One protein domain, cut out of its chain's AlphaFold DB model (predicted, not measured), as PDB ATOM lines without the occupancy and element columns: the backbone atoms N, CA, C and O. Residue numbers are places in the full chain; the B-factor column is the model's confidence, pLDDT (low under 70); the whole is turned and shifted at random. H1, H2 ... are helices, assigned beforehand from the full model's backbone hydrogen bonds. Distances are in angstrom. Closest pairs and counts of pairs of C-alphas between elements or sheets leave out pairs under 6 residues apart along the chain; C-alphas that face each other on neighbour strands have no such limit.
ATOM      1  N   ALA A 239     -14.130  29.283   9.148       77.50
ATOM      2  CA  ALA A 239     -12.923  28.496   9.346       77.50
ATOM      3  C   ALA A 239     -11.666  29.155   8.757       77.50
ATOM      4  O   ALA A 239     -10.590  29.023   9.328       77.50
ATOM      5  N   ASP A 240     -11.784  29.897   7.651       80.12
ATOM      6  CA  ASP A 240     -10.651  30.659   7.108       80.12
ATOM      7  C   ASP A 240     -10.233  31.790   8.058       80.12
ATOM      8  O   ASP A 240      -9.055  31.925   8.381       80.12
ATOM      9  N   ALA A 241     -11.203  32.542   8.592       85.12
ATOM     10  CA  ALA A 241     -10.933  33.573   9.587       85.12
ATOM     11  C   ALA A 241     -10.348  32.981  10.881       85.12
ATOM     12  O   ALA A 241      -9.454  33.582  11.469       85.12
ATOM     13  N   GLU A 242     -10.787  31.788  11.292       86.44
ATOM     14  CA  GLU A 242     -10.204  31.046  12.419       86.44
ATOM     15  C   GLU A 242      -8.746  30.656  12.188       86.44
ATOM     16  O   GLU A 242      -7.905  30.909  13.052       86.44
ATOM     17  N   VAL A 243      -8.420  30.093  11.023       85.88
ATOM     18  CA  VAL A 243      -7.039  29.723  10.684       85.88
ATOM     19  C   VAL A 243      -6.158  30.966  10.591       85.88
ATOM     20  O   VAL A 243      -5.081  31.000  11.183       85.88
ATOM     21  N   GLN A 244      -6.616  32.011   9.901       84.69
ATOM     22  CA  GLN A 244      -5.880  33.271   9.791       84.69
ATOM     23  C   GLN A 244      -5.712  33.948  11.152       84.69
ATOM     24  O   GLN A 244      -4.629  34.443  11.458       84.69
ATOM     25  N   GLY A 245      -6.745  33.917  11.996       88.38
ATOM     26  CA  GLY A 245      -6.695  34.430  13.360       88.38
ATOM     27  C   GLY A 245      -5.696  33.663  14.227       88.38
ATOM     28  O   GLY A 245      -4.913  34.276  14.951       88.38
ATOM     29  N   ALA A 246      -5.649  32.335  14.103       87.62
ATOM     30  CA  ALA A 246      -4.672  31.502  14.800       87.62
ATOM     31  C   ALA A 246      -3.234  31.794  14.341       87.62
ATOM     32  O   ALA A 246      -2.355  31.980  15.183       87.62
ATOM     33  N   VAL A 247      -3.006  31.907  13.028       86.94
ATOM     34  CA  VAL A 247      -1.699  32.275  12.455       86.94
ATOM     35  C   VAL A 247      -1.280  33.677  12.901       86.94
ATOM     36  O   VAL A 247      -0.109  33.903  13.202       86.94
ATOM     37  N   LEU A 248      -2.217  34.627  12.974       88.75
ATOM     38  CA  LEU A 248      -1.947  35.972  13.481       88.75
ATOM     39  C   LEU A 248      -1.490  35.924  14.944       88.75
ATOM     40  O   LEU A 248      -0.468  36.522  15.273       88.75
ATOM     41  N   ILE A 249      -2.199  35.192  15.809       89.56
ATOM     42  CA  ILE A 249      -1.806  35.033  17.216       89.56
ATOM     43  C   ILE A 249      -0.440  34.360  17.344       89.56
ATOM     44  O   ILE A 249       0.378  34.843  18.119       89.56
ATOM     45  N   GLU A 250      -0.169  33.297  16.585       87.50
ATOM     46  CA  GLU A 250       1.131  32.612  16.591       87.50
ATOM     47  C   GLU A 250       2.266  33.569  16.207       87.50
ATOM     48  O   GLU A 250       3.242  33.701  16.943       87.50
ATOM     49  N   ARG A 251       2.091  34.339  15.126       84.56
ATOM     50  CA  ARG A 251       3.074  35.347  14.707       84.56
ATOM     51  C   ARG A 251       3.284  36.432  15.760       84.56
ATOM     52  O   ARG A 251       4.420  36.825  16.009       84.56
ATOM     53  N   LEU A 252       2.211  36.927  16.377       86.81
ATOM     54  CA  LEU A 252       2.310  37.918  17.453       86.81
ATOM     55  C   LEU A 252       3.031  37.337  18.677       86.81
ATOM     56  O   LEU A 252       3.840  38.026  19.294       86.81
ATOM     57  N   GLU A 253       2.775  36.078  19.025       86.81
ATOM     58  CA  GLU A 253       3.462  35.395  20.123       86.81
ATOM     59  C   GLU A 253       4.951  35.210  19.857       86.81
ATOM     60  O   GLU A 253       5.742  35.464  20.765       86.81
ATOM     61  N   ASP A 254       5.345  34.819  18.645       81.56
ATOM     62  CA  ASP A 254       6.755  34.673  18.273       81.56
ATOM     63  C   ASP A 254       7.511  35.999  18.440       81.56
ATOM     64  O   ASP A 254       8.598  36.050  19.020       81.56
ATOM     65  N   LEU A 255       6.887  37.102  18.020       79.38
ATOM     66  CA  LEU A 255       7.464  38.443  18.124       79.38
ATOM     67  C   LEU A 255       7.553  38.943  19.566       79.38
ATOM     68  O   LEU A 255       8.561  39.537  19.958       79.38
ATOM     69  N   LEU A 256       6.514  38.702  20.368       82.75
ATOM     70  CA  LEU A 256       6.475  39.121  21.771       82.75
ATOM     71  C   LEU A 256       7.398  38.270  22.647       82.75
ATOM     72  O   LEU A 256       8.094  38.807  23.510       82.75
ATOM     73  N   SER A 257       7.473  36.961  22.396       81.62
ATOM     74  CA  SER A 257       8.433  36.053  23.051       81.62
ATOM     75  C   SER A 257       9.873  36.470  22.778       81.62
ATOM     76  O   SER A 257      10.777  36.219  23.576       81.62
ATOM     77  N   GLY A 258      10.069  37.161  21.662       68.00
ATOM     78  CA  GLY A 258      11.319  37.756  21.269       68.00
ATOM     79  C   GLY A 258      11.783  38.984  22.058       68.00
ATOM     80  O   GLY A 258      12.904  39.453  21.873       68.00
ATOM     81  N   GLY A 259      10.953  39.530  22.948       67.38
ATOM     82  CA  GLY A 259      11.205  40.853  23.525       67.38
ATOM     83  C   GLY A 259      10.996  41.979  22.509       67.38
ATOM     84  O   GLY A 259      11.559  43.065  22.669       67.38
ATOM     85  N   GLY A 260      10.214  41.712  21.456       61.81
ATOM     86  CA  GLY A 260       9.773  42.712  20.498       61.81
ATOM     87  C   GLY A 260       9.027  43.854  21.188       61.81
ATOM     88  O   GLY A 260       8.268  43.657  22.135       61.81
ATOM     89  N   GLU A 261       9.276  45.069  20.713       63.69
ATOM     90  CA  GLU A 261       8.599  46.277  21.173       63.69
ATOM     91  C   GLU A 261       7.166  46.323  20.624       63.69
ATOM     92  O   GLU A 261       6.921  45.879  19.499       63.69
ATOM     93  N   ALA A 262       6.231  46.892  21.391       66.75
ATOM     94  CA  ALA A 262       4.817  47.000  21.013       66.75
ATOM     95  C   ALA A 262       4.590  47.729  19.671       66.75
ATOM     96  O   ALA A 262       3.581  47.514  19.016       66.75
ATOM     97  N   SER A 263       5.537  48.553  19.219       67.06
ATOM     98  CA  SER A 263       5.490  49.210  17.905       67.06
ATOM     99  C   SER A 263       5.577  48.227  16.726       67.06
ATOM    100  O   SER A 263       4.985  48.462  15.675       67.06
ATOM    101  N   CYS A 264       6.278  47.100  16.890       65.88
ATOM    102  CA  CYS A 264       6.440  46.092  15.839       65.88
ATOM    103  C   CYS A 264       5.136  45.316  15.596       65.88
ATOM    104  O   CYS A 264       4.781  45.010  14.458       65.88
ATOM    105  N   THR A 265       4.390  45.032  16.665       73.06
ATOM    106  CA  THR A 265       3.086  44.371  16.574       73.06
ATOM    107  C   THR A 265       2.043  45.275  15.922       73.06
ATOM    108  O   THR A 265       1.303  44.798  15.063       73.06
ATOM    109  N   GLU A 266       2.037  46.579  16.223       81.31
ATOM    110  CA  GLU A 266       1.169  47.548  15.533       81.31
ATOM    111  C   GLU A 266       1.452  47.588  14.027       81.31
ATOM    112  O   GLU A 266       0.523  47.514  13.226       81.31
ATOM    113  N   HIS A 267       2.728  47.627  13.627       77.75
ATOM    114  CA  HIS A 267       3.103  47.629  12.212       77.75
ATOM    115  C   HIS A 267       2.580  46.395  11.471       77.75
ATOM    116  O   HIS A 267       2.089  46.502  10.350       77.75
ATOM    117  N   ILE A 268       2.645  45.219  12.094       79.00
ATOM    118  CA  ILE A 268       2.178  43.982  11.462       79.00
ATOM    119  C   ILE A 268       0.667  43.994  11.302       79.00
ATOM    120  O   ILE A 268       0.185  43.747  10.199       79.00
ATOM    121  N   VAL A 269      -0.087  44.335  12.347       84.69
ATOM    122  CA  VAL A 269      -1.550  44.404  12.237       84.69
ATOM    123  C   VAL A 269      -1.967  45.473  11.214       84.69
ATOM    124  O   VAL A 269      -2.846  45.224  10.388       84.69
ATOM    125  N   ASN A 270      -1.268  46.609  11.172       84.00
ATOM    126  CA  ASN A 270      -1.497  47.659  10.179       84.00
ATOM    127  C   ASN A 270      -1.135  47.215   8.751       84.00
ATOM    128  O   ASN A 270      -1.831  47.582   7.806       84.00
ATOM    129  N   SER A 271      -0.099  46.391   8.571       77.88
ATOM    130  CA  SER A 271       0.230  45.822   7.258       77.88
ATOM    131  C   SER A 271      -0.869  44.875   6.759       77.88
ATOM    132  O   SER A 271      -1.270  44.963   5.601       77.88
ATOM    133  N   PHE A 272      -1.456  44.065   7.652       73.06
ATOM    134  CA  PHE A 272      -2.613  43.221   7.329       73.06
ATOM    135  C   PHE A 272      -3.848  44.044   6.935       73.06
ATOM    136  O   PHE A 272      -4.590  43.637   6.043       73.06
ATOM    137  N   LEU A 273      -4.062  45.205   7.565       75.06
ATOM    138  CA  LEU A 273      -5.132  46.133   7.186       75.06
ATOM    139  C   LEU A 273      -4.942  46.704   5.776       75.06
ATOM    140  O   LEU A 273      -5.904  46.791   5.015       75.06
ATOM    141  N   GLN A 274      -3.715  47.103   5.430       69.19
ATOM    142  CA  GLN A 274      -3.416  47.764   4.155       69.19
ATOM    143  C   GLN A 274      -3.508  46.821   2.948       69.19
ATOM    144  O   GLN A 274      -3.849  47.264   1.854       69.19
ATOM    145  N   GLU A 275      -3.249  45.524   3.124       61.94
ATOM    146  CA  GLU A 275      -3.337  44.544   2.031       61.94
ATOM    147  C   GLU A 275      -4.784  44.212   1.606       61.94
ATOM    148  O   GLU A 275      -4.998  43.621   0.546       61.94
ATOM    149  N   GLY A 276      -5.782  44.602   2.407       54.88
ATOM    150  CA  GLY A 276      -7.187  44.215   2.256       54.88
ATOM    151  C   GLY A 276      -8.120  45.319   1.754       54.88
ATOM    152  O   GLY A 276      -9.228  45.445   2.280       54.88
ATOM    153  N   GLU A 277      -7.713  46.122   0.768       43.91
ATOM    154  CA  GLU A 277      -8.527  47.206   0.191       43.91
ATOM    155  C   GLU A 277      -9.815  46.633  -0.461       43.91
ATOM    156  O   GLU A 277      -9.828  46.195  -1.609       43.91
ATOM    157  N   GLY A 278     -10.896  46.537   0.328       58.97
ATOM    158  CA  GLY A 278     -12.188  45.929  -0.042       58.97
ATOM    159  C   GLY A 278     -12.668  44.771   0.850       58.97
ATOM    160  O   GLY A 278     -13.802  44.326   0.698       58.97
ATOM    161  N   ALA A 279     -11.855  44.305   1.805       63.44
ATOM    162  CA  ALA A 279     -12.130  43.138   2.654       63.44
ATOM    163  C   ALA A 279     -12.270  43.483   4.151       63.44
ATOM    164  O   ALA A 279     -11.991  42.654   5.018       63.44
ATOM    165  N   SER A 280     -12.701  44.701   4.483       73.25
ATOM    166  CA  SER A 280     -12.721  45.177   5.873       73.25
ATOM    167  C   SER A 280     -13.587  44.325   6.813       73.25
ATOM    168  O   SER A 280     -13.246  44.160   7.984       73.25
ATOM    169  N   GLY A 281     -14.665  43.717   6.303       82.00
ATOM    170  CA  GLY A 281     -15.478  42.756   7.058       82.00
ATOM    171  C   GLY A 281     -14.734  41.453   7.380       82.00
ATOM    172  O   GLY A 281     -14.822  40.962   8.502       82.00
ATOM    173  N   HIS A 282     -13.947  40.932   6.432       85.06
ATOM    174  CA  HIS A 282     -13.122  39.737   6.645       85.06
ATOM    175  C   HIS A 282     -12.020  40.001   7.666       85.06
ATOM    176  O   HIS A 282     -11.826  39.211   8.583       85.06
ATOM    177  N   PHE A 283     -11.366  41.160   7.584       87.25
ATOM    178  CA  PHE A 283     -10.380  41.556   8.585       87.25
ATOM    179  C   PHE A 283     -10.983  41.586  10.000       87.25
ATOM    180  O   PHE A 283     -10.410  41.018  10.928       87.25
ATOM    181  N   CYS A 284     -12.179  42.160  10.165       90.88
ATOM    182  CA  CYS A 284     -12.891  42.146  11.446       90.88
ATOM    183  C   CYS A 284     -13.148  40.714  11.951       90.88
ATOM    184  O   CYS A 284     -12.998  40.451  13.146       90.88
ATOM    185  N   LEU A 285     -13.497  39.782  11.055       90.38
ATOM    186  CA  LEU A 285     -13.678  38.367  11.394       90.38
ATOM    187  C   LEU A 285     -12.366  37.706  11.825       90.38
ATOM    188  O   LEU A 285     -12.364  36.982  12.815       90.38
ATOM    189  N   VAL A 286     -11.255  37.981  11.138       90.81
ATOM    190  CA  VAL A 286      -9.921  37.459  11.487       90.81
ATOM    191  C   VAL A 286      -9.487  37.948  12.869       90.81
ATOM    192  O   VAL A 286      -9.012  37.154  13.677       90.81
ATOM    193  N   ILE A 287      -9.694  39.232  13.180       92.75
ATOM    194  CA  ILE A 287      -9.380  39.798  14.501       92.75
ATOM    195  C   ILE A 287     -10.264  39.179  15.586       92.75
ATOM    196  O   ILE A 287      -9.758  38.758  16.629       92.75
ATOM    197  N   ALA A 288     -11.572  39.060  15.341       93.44
ATOM    198  CA  ALA A 288     -12.479  38.390  16.268       93.44
ATOM    199  C   ALA A 288     -12.061  36.933  16.508       93.44
ATOM    200  O   ALA A 288     -11.993  36.484  17.650       93.44
ATOM    201  N   ALA A 289     -11.712  36.209  15.450       92.38
ATOM    202  CA  ALA A 289     -11.256  34.834  15.538       92.38
ATOM    203  C   ALA A 289      -9.910  34.701  16.270       92.38
ATOM    204  O   ALA A 289      -9.752  33.807  17.101       92.38
ATOM    205  N   ALA A 290      -8.965  35.618  16.052       92.75
ATOM    206  CA  ALA A 290      -7.700  35.692  16.784       92.75
ATOM    207  C   ALA A 290      -7.930  35.850  18.300       92.75
ATOM    208  O   ALA A 290      -7.364  35.117  19.115       92.75
ATOM    209  N   LEU A 291      -8.832  36.752  18.694       93.25
ATOM    210  CA  LEU A 291      -9.200  36.959  20.098       93.25
ATOM    211  C   LEU A 291      -9.957  35.753  20.687       93.25
ATOM    212  O   LEU A 291      -9.745  35.371  21.838       93.25
ATOM    213  N   LEU A 292     -10.792  35.086  19.888       91.44
ATOM    214  CA  LEU A 292     -11.499  33.870  20.303       91.44
ATOM    215  C   LEU A 292     -10.621  32.609  20.268       91.44
ATOM    216  O   LEU A 292     -10.990  31.600  20.884       91.44
ATOM    217  N   THR A 293      -9.444  32.654  19.640       89.31
ATOM    218  CA  THR A 293      -8.529  31.512  19.546       89.31
ATOM    219  C   THR A 293      -8.174  31.028  20.952       89.31
ATOM    220  O   THR A 293      -7.778  31.786  21.842       89.31
ATOM    221  N   ARG A 294      -8.398  29.739  21.221       79.69
ATOM    222  CA  ARG A 294      -8.079  29.110  22.507       79.69
ATOM    223  C   ARG A 294      -6.819  28.280  22.321       79.69
ATOM    224  O   ARG A 294      -6.892  27.163  21.823       79.69
ATOM    225  N   LYS A 295      -5.665  28.808  22.732       69.19
ATOM    226  CA  LYS A 295      -4.460  27.980  22.838       69.19
ATOM    227  C   LYS A 295      -4.657  26.984  23.988       69.19
ATOM    228  O   LYS A 295      -5.293  27.311  24.987       69.19
ATOM    229  N   ASN A 296      -4.135  25.765  23.847       56.06
ATOM    230  CA  ASN A 296      -4.348  24.628  24.763       56.06
ATOM    231  C   ASN A 296      -3.894  24.858  26.225       56.06
ATOM    232  O   ASN A 296      -4.033  23.962  27.058       56.06
ATOM    233  N   SER A 297      -3.358  26.032  26.568       52.34
ATOM    234  CA  SER A 297      -3.092  26.425  27.948       52.34
ATOM    235  C   SER A 297      -4.384  26.898  28.614       52.34
ATOM    236  O   SER A 297      -4.927  27.954  28.288       52.34
ATOM    237  N   ALA A 298      -4.882  26.102  29.553       45.38
ATOM    238  CA  ALA A 298      -6.089  26.403  30.304       45.38
ATOM    239  C   ALA A 298      -6.015  27.794  30.975       45.38
ATOM    240  O   ALA A 298      -5.174  28.041  31.834       45.38
ATOM    241  N   ALA A 299      -6.954  28.660  30.590       49.06
ATOM    242  CA  ALA A 299      -7.446  29.836  31.315       49.06
ATOM    243  C   ALA A 299      -6.618  31.139  31.362       49.06
ATOM    244  O   ALA A 299      -7.151  32.123  31.870       49.06
ATOM    245  N   ALA A 300      -5.403  31.223  30.813       61.69
ATOM    246  CA  ALA A 300      -4.674  32.498  30.769       61.69
ATOM    247  C   ALA A 300      -4.839  33.203  29.414       61.69
ATOM    248  O   ALA A 300      -4.587  32.613  28.364       61.69
ATOM    249  N   GLN A 301      -5.253  34.471  29.453       70.56
ATOM    250  CA  GLN A 301      -5.161  35.385  28.317       70.56
ATOM    251  C   GLN A 301      -3.692  35.497  27.889       70.56
ATOM    252  O   GLN A 301      -2.809  35.654  28.736       70.56
ATOM    253  N   THR A 302      -3.414  35.335  26.596       82.94
ATOM    254  CA  THR A 302      -2.037  35.391  26.095       82.94
ATOM    255  C   THR A 302      -1.595  36.845  25.936       82.94
ATOM    256  O   THR A 302      -2.396  37.717  25.600       82.94
ATOM    257  N   ALA A 303      -0.298  37.115  26.123       86.69
ATOM    258  CA  ALA A 303       0.268  38.453  25.917       86.69
ATOM    259  C   ALA A 303      -0.004  38.992  24.494       86.69
ATOM    260  O   ALA A 303      -0.167  40.193  24.302       86.69
ATOM    261  N   SER A 304      -0.106  38.095  23.507       87.75
ATOM    262  CA  SER A 304      -0.515  38.392  22.128       87.75
ATOM    263  C   SER A 304      -1.951  38.900  22.018       87.75
ATOM    264  O   SER A 304      -2.200  39.860  21.293       87.75
ATOM    265  N   GLN A 305      -2.892  38.306  22.759       90.69
ATOM    266  CA  GLN A 305      -4.288  38.746  22.782       90.69
ATOM    267  C   GLN A 305      -4.434  40.088  23.496       90.69
ATOM    268  O   GLN A 305      -5.175  40.946  23.029       90.69
ATOM    269  N   ASP A 306      -3.704  40.292  24.595       89.69
ATOM    270  CA  ASP A 306      -3.655  41.592  25.272       89.69
ATOM    271  C   ASP A 306      -3.091  42.684  24.366       89.69
ATOM    272  O   ASP A 306      -3.692  43.750  24.256       89.69
ATOM    273  N   CYS A 307      -2.000  42.399  23.652       89.81
ATOM    274  CA  CYS A 307      -1.420  43.333  22.692       89.81
ATOM    275  C   CYS A 307      -2.401  43.682  21.563       89.81
ATOM    276  O   CYS A 307      -2.511  44.849  21.188       89.81
ATOM    277  N   LEU A 308      -3.135  42.692  21.046       92.50
ATOM    278  CA  LEU A 308      -4.131  42.910  19.998       92.50
ATOM    279  C   LEU A 308      -5.317  43.753  20.493       92.50
ATOM    280  O   LEU A 308      -5.807  44.609  19.760       92.50
ATOM    281  N   LEU A 309      -5.755  43.553  21.740       92.62
ATOM    282  CA  LEU A 309      -6.793  44.379  22.366       92.62
ATOM    283  C   LEU A 309      -6.319  45.811  22.612       92.62
ATOM    284  O   LEU A 309      -7.077  46.744  22.361       92.62
ATOM    285  N   ASP A 310      -5.080  45.990  23.071       91.62
ATOM    286  CA  ASP A 310      -4.494  47.315  23.281       91.62
ATOM    287  C   ASP A 310      -4.388  48.081  21.955       91.62
ATOM    288  O   ASP A 310      -4.698  49.270  21.900       91.62
ATOM    289  N   TRP A 311      -4.021  47.394  20.868       92.94
ATOM    290  CA  TRP A 311      -4.058  47.962  19.520       92.94
ATOM    291  C   TRP A 311      -5.488  48.327  19.093       92.94
ATOM    292  O   TRP A 311      -5.726  49.451  18.655       92.94
ATOM    293  N   LEU A 312      -6.463  47.434  19.292       92.62
ATOM    294  CA  LEU A 312      -7.858  47.674  18.907       92.62
ATOM    295  C   LEU A 312      -8.484  48.865  19.657       92.62
ATOM    296  O   LEU A 312      -9.307  49.586  19.098       92.62
ATOM    297  N   GLN A 313      -8.084  49.098  20.911       91.38
ATOM    298  CA  GLN A 313      -8.511  50.268  21.687       91.38
ATOM    299  C   GLN A 313      -7.929  51.583  21.151       91.38
ATOM    300  O   GLN A 313      -8.604  52.614  21.204       91.38
ATOM    301  N   LYS A 314      -6.697  51.561  20.626       91.31
ATOM    302  CA  LYS A 314      -6.094  52.720  19.950       91.31
ATOM    303  C   LYS A 314      -6.786  52.989  18.613       91.31
ATOM    304  O   LYS A 314      -7.125  54.133  18.315       91.31
ATOM    305  N   GLU A 315      -7.079  51.935  17.855       90.69
ATOM    306  CA  GLU A 315      -7.721  52.002  16.540       90.69
ATOM    307  C   GLU A 315      -9.259  52.023  16.627       90.69
ATOM    308  O   GLU A 315      -9.966  51.130  16.149       90.69
ATOM    309  N   GLN A 316      -9.811  53.096  17.206       90.12
ATOM    310  CA  GLN A 316     -11.258  53.232  17.444       90.12
ATOM    311  C   GLN A 316     -12.127  53.101  16.182       90.12
ATOM    312  O   GLN A 316     -13.292  52.707  16.276       90.12
ATOM    313  N   ASN A 317     -11.595  53.455  15.009       89.44
ATOM    314  CA  ASN A 317     -12.312  53.322  13.740       89.44
ATOM    315  C   ASN A 317     -12.496  51.848  13.360       89.44
ATOM    316  O   ASN A 317     -13.592  51.451  12.963       89.44
ATOM    317  N   VAL A 318     -11.455  51.033  13.550       90.69
ATOM    318  CA  VAL A 318     -11.497  49.587  13.311       90.69
ATOM    319  C   VAL A 318     -12.444  48.922  14.306       90.69
ATOM    320  O   VAL A 318     -13.259  48.098  13.906       90.69
ATOM    321  N   LEU A 319     -12.409  49.323  15.580       92.81
ATOM    322  CA  LEU A 319     -13.332  48.807  16.593       92.81
ATOM    323  C   LEU A 319     -14.800  49.108  16.243       92.81
ATOM    324  O   LEU A 319     -15.630  48.202  16.258       92.81
ATOM    325  N   GLN A 320     -15.129  50.354  15.884       92.12
ATOM    326  CA  GLN A 320     -16.490  50.718  15.459       92.12
ATOM    327  C   GLN A 320     -16.926  49.920  14.227       92.12
ATOM    328  O   GLN A 320     -18.047  49.408  14.181       92.12
ATOM    329  N   GLN A 321     -16.030  49.772  13.248       90.62
ATOM    330  CA  GLN A 321     -16.287  48.964  12.064       90.62
ATOM    331  C   GLN A 321     -16.563  47.508  12.442       90.62
ATOM    332  O   GLN A 321     -17.574  46.963  12.006       90.62
ATOM    333  N   MET A 322     -15.743  46.915  13.307       92.69
ATOM    334  CA  MET A 322     -15.912  45.553  13.805       92.69
ATOM    335  C   MET A 322     -17.272  45.370  14.487       92.69
ATOM    336  O   MET A 322     -18.002  44.438  14.154       92.69
ATOM    337  N   CYS A 323     -17.666  46.290  15.373       92.75
ATOM    338  CA  CYS A 323     -18.961  46.236  16.053       92.75
ATOM    339  C   CYS A 323     -20.153  46.352  15.085       92.75
ATOM    340  O   CYS A 323     -21.197  45.749  15.319       92.75
ATOM    341  N   SER A 324     -20.009  47.116  13.997       91.31
ATOM    342  CA  SER A 324     -21.061  47.288  12.983       91.31
ATOM    343  C   SER A 324     -21.099  46.172  11.928       91.31
ATOM    344  O   SER A 324     -22.158  45.871  11.378       91.31
ATOM    345  N   ALA A 325     -19.963  45.536  11.636       90.50
ATOM    346  CA  ALA A 325     -19.841  44.523  10.591       90.50
ATOM    347  C   ALA A 325     -20.122  43.109  11.110       90.50
ATOM    348  O   ALA A 325     -20.699  42.296  10.389       90.50
ATOM    349  N   LEU A 326     -19.733  42.807  12.352       91.62
ATOM    350  CA  LEU A 326     -19.842  41.460  12.899       91.62
ATOM    351  C   LEU A 326     -21.248  41.139  13.438       91.62
ATOM    352  O   LEU A 326     -21.953  42.029  13.927       91.62
ATOM    353  N   PRO A 327     -21.648  39.852  13.417       91.62
ATOM    354  CA  PRO A 327     -22.807  39.366  14.154       91.62
ATOM    355  C   PRO A 327     -22.719  39.701  15.647       91.62
ATOM    356  O   PRO A 327     -21.684  39.487  16.284       91.62
TER     357      PRO A 327
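Overview. This is residues 239 to 327 of the 590 residues of an uncharacterized protein of Dissostichus mawsoni (UniProt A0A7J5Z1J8). Three helices, H1, H2 and H3, make a loose triangle, and H4 and H5 cover one side of it, meeting each other at a corner. H1, the longest helix, crosses H3 closely, while H2 sits more loosely between the far ends of these two; the turn from H2 to H3 sticks out at residues 274 to 279. The printed part has 89 residues with five named helices, H1 to H5 in order along the chain, and no named strand; its class is all helix. It is compact, with a radius of gyration of the C-alphas of 12.5 A, and rounded, spanning 32 by 27 by 20 A.

Arrangement. H1, residues 239 to 257, touches H3, residues 280 to 292, with its residues 241 to 249 alone; the closest C-alphas, of Gly 245 and Ala 290, are 3.8 A apart. Their lines stand at a steep tilt of 63 degrees, the same way. H2, residues 262 to 274, is close to H1 but not clearly touching it, with the closest C-alphas, of Leu 252 and Thr 265, 6.6 A apart at a shallow tilt of 26 degrees, opposite ways. H2 and H3 are also close but not clearly touching, the closest C-alphas, of Leu 273 and Phe 283, being 7.1 A apart. H4, residues 303 to 314, is the hub, touching 4 other helices. Its residues 303 to 305 touch residues 249 to 256 of H1, about perpendicular at 77 degrees, closest at the C-alphas of Glu 253 and Ser 304, 5.4 A apart. H2 and H4 only just touch, with 3 pairs of C-alphas within 8 A, closest at Glu 266 and Trp 311, 6.6 A apart. H3 and H4 form a helical hairpin, opposite ways at a steep tilt of 40 degrees; they only just touch, with 3 pairs of C-alphas within 8 A, closest at Leu 291 and Gln 305, 5.9 A apart. H5, residues 316 to 325, touches residues 281 to 285 of H3, about perpendicular at 85 degrees, with the C-alphas of Cys 284 and Met 322 closest at 5.1 A. H4 and H5 touch only at the corner, and only just, with 3 pairs of C-alphas within 8 A, closest at Leu 312 and Leu 319, 6.1 A apart. H5 is apart from H1 and H2. The helix packing is mostly crossed. In H1, H2, H3, H4 and H5 every O i to N i+4 pair is within hydrogen-bond range.

Along the chain. H1 begins at C-alpha 239 (-12.923, 28.496, 9.346) and measures 26.5 A from first to last C-alpha. H2 measures 18.8 A, H3 18.4 A, H4 16.7 A and H5 14.0 A. H4 begins at C-alpha 303 (0.268, 38.453, 25.917), and H5 ends at C-alpha 325 (-19.841, 44.523, 10.591).

Size, cuts and confidence. The two C-alphas farthest apart, of Glu 277 and Ala 298, are 36.7 A apart. The printed part has no cut. The links H1 to H2, H2 to H3 and H4 to H5 are tight, and H3 to H4 is short, with 10 residues. The mean pLDDT of the printed part is 81.1, with residues 258 to 264, 274 to 279 and 295 to 300 under 70.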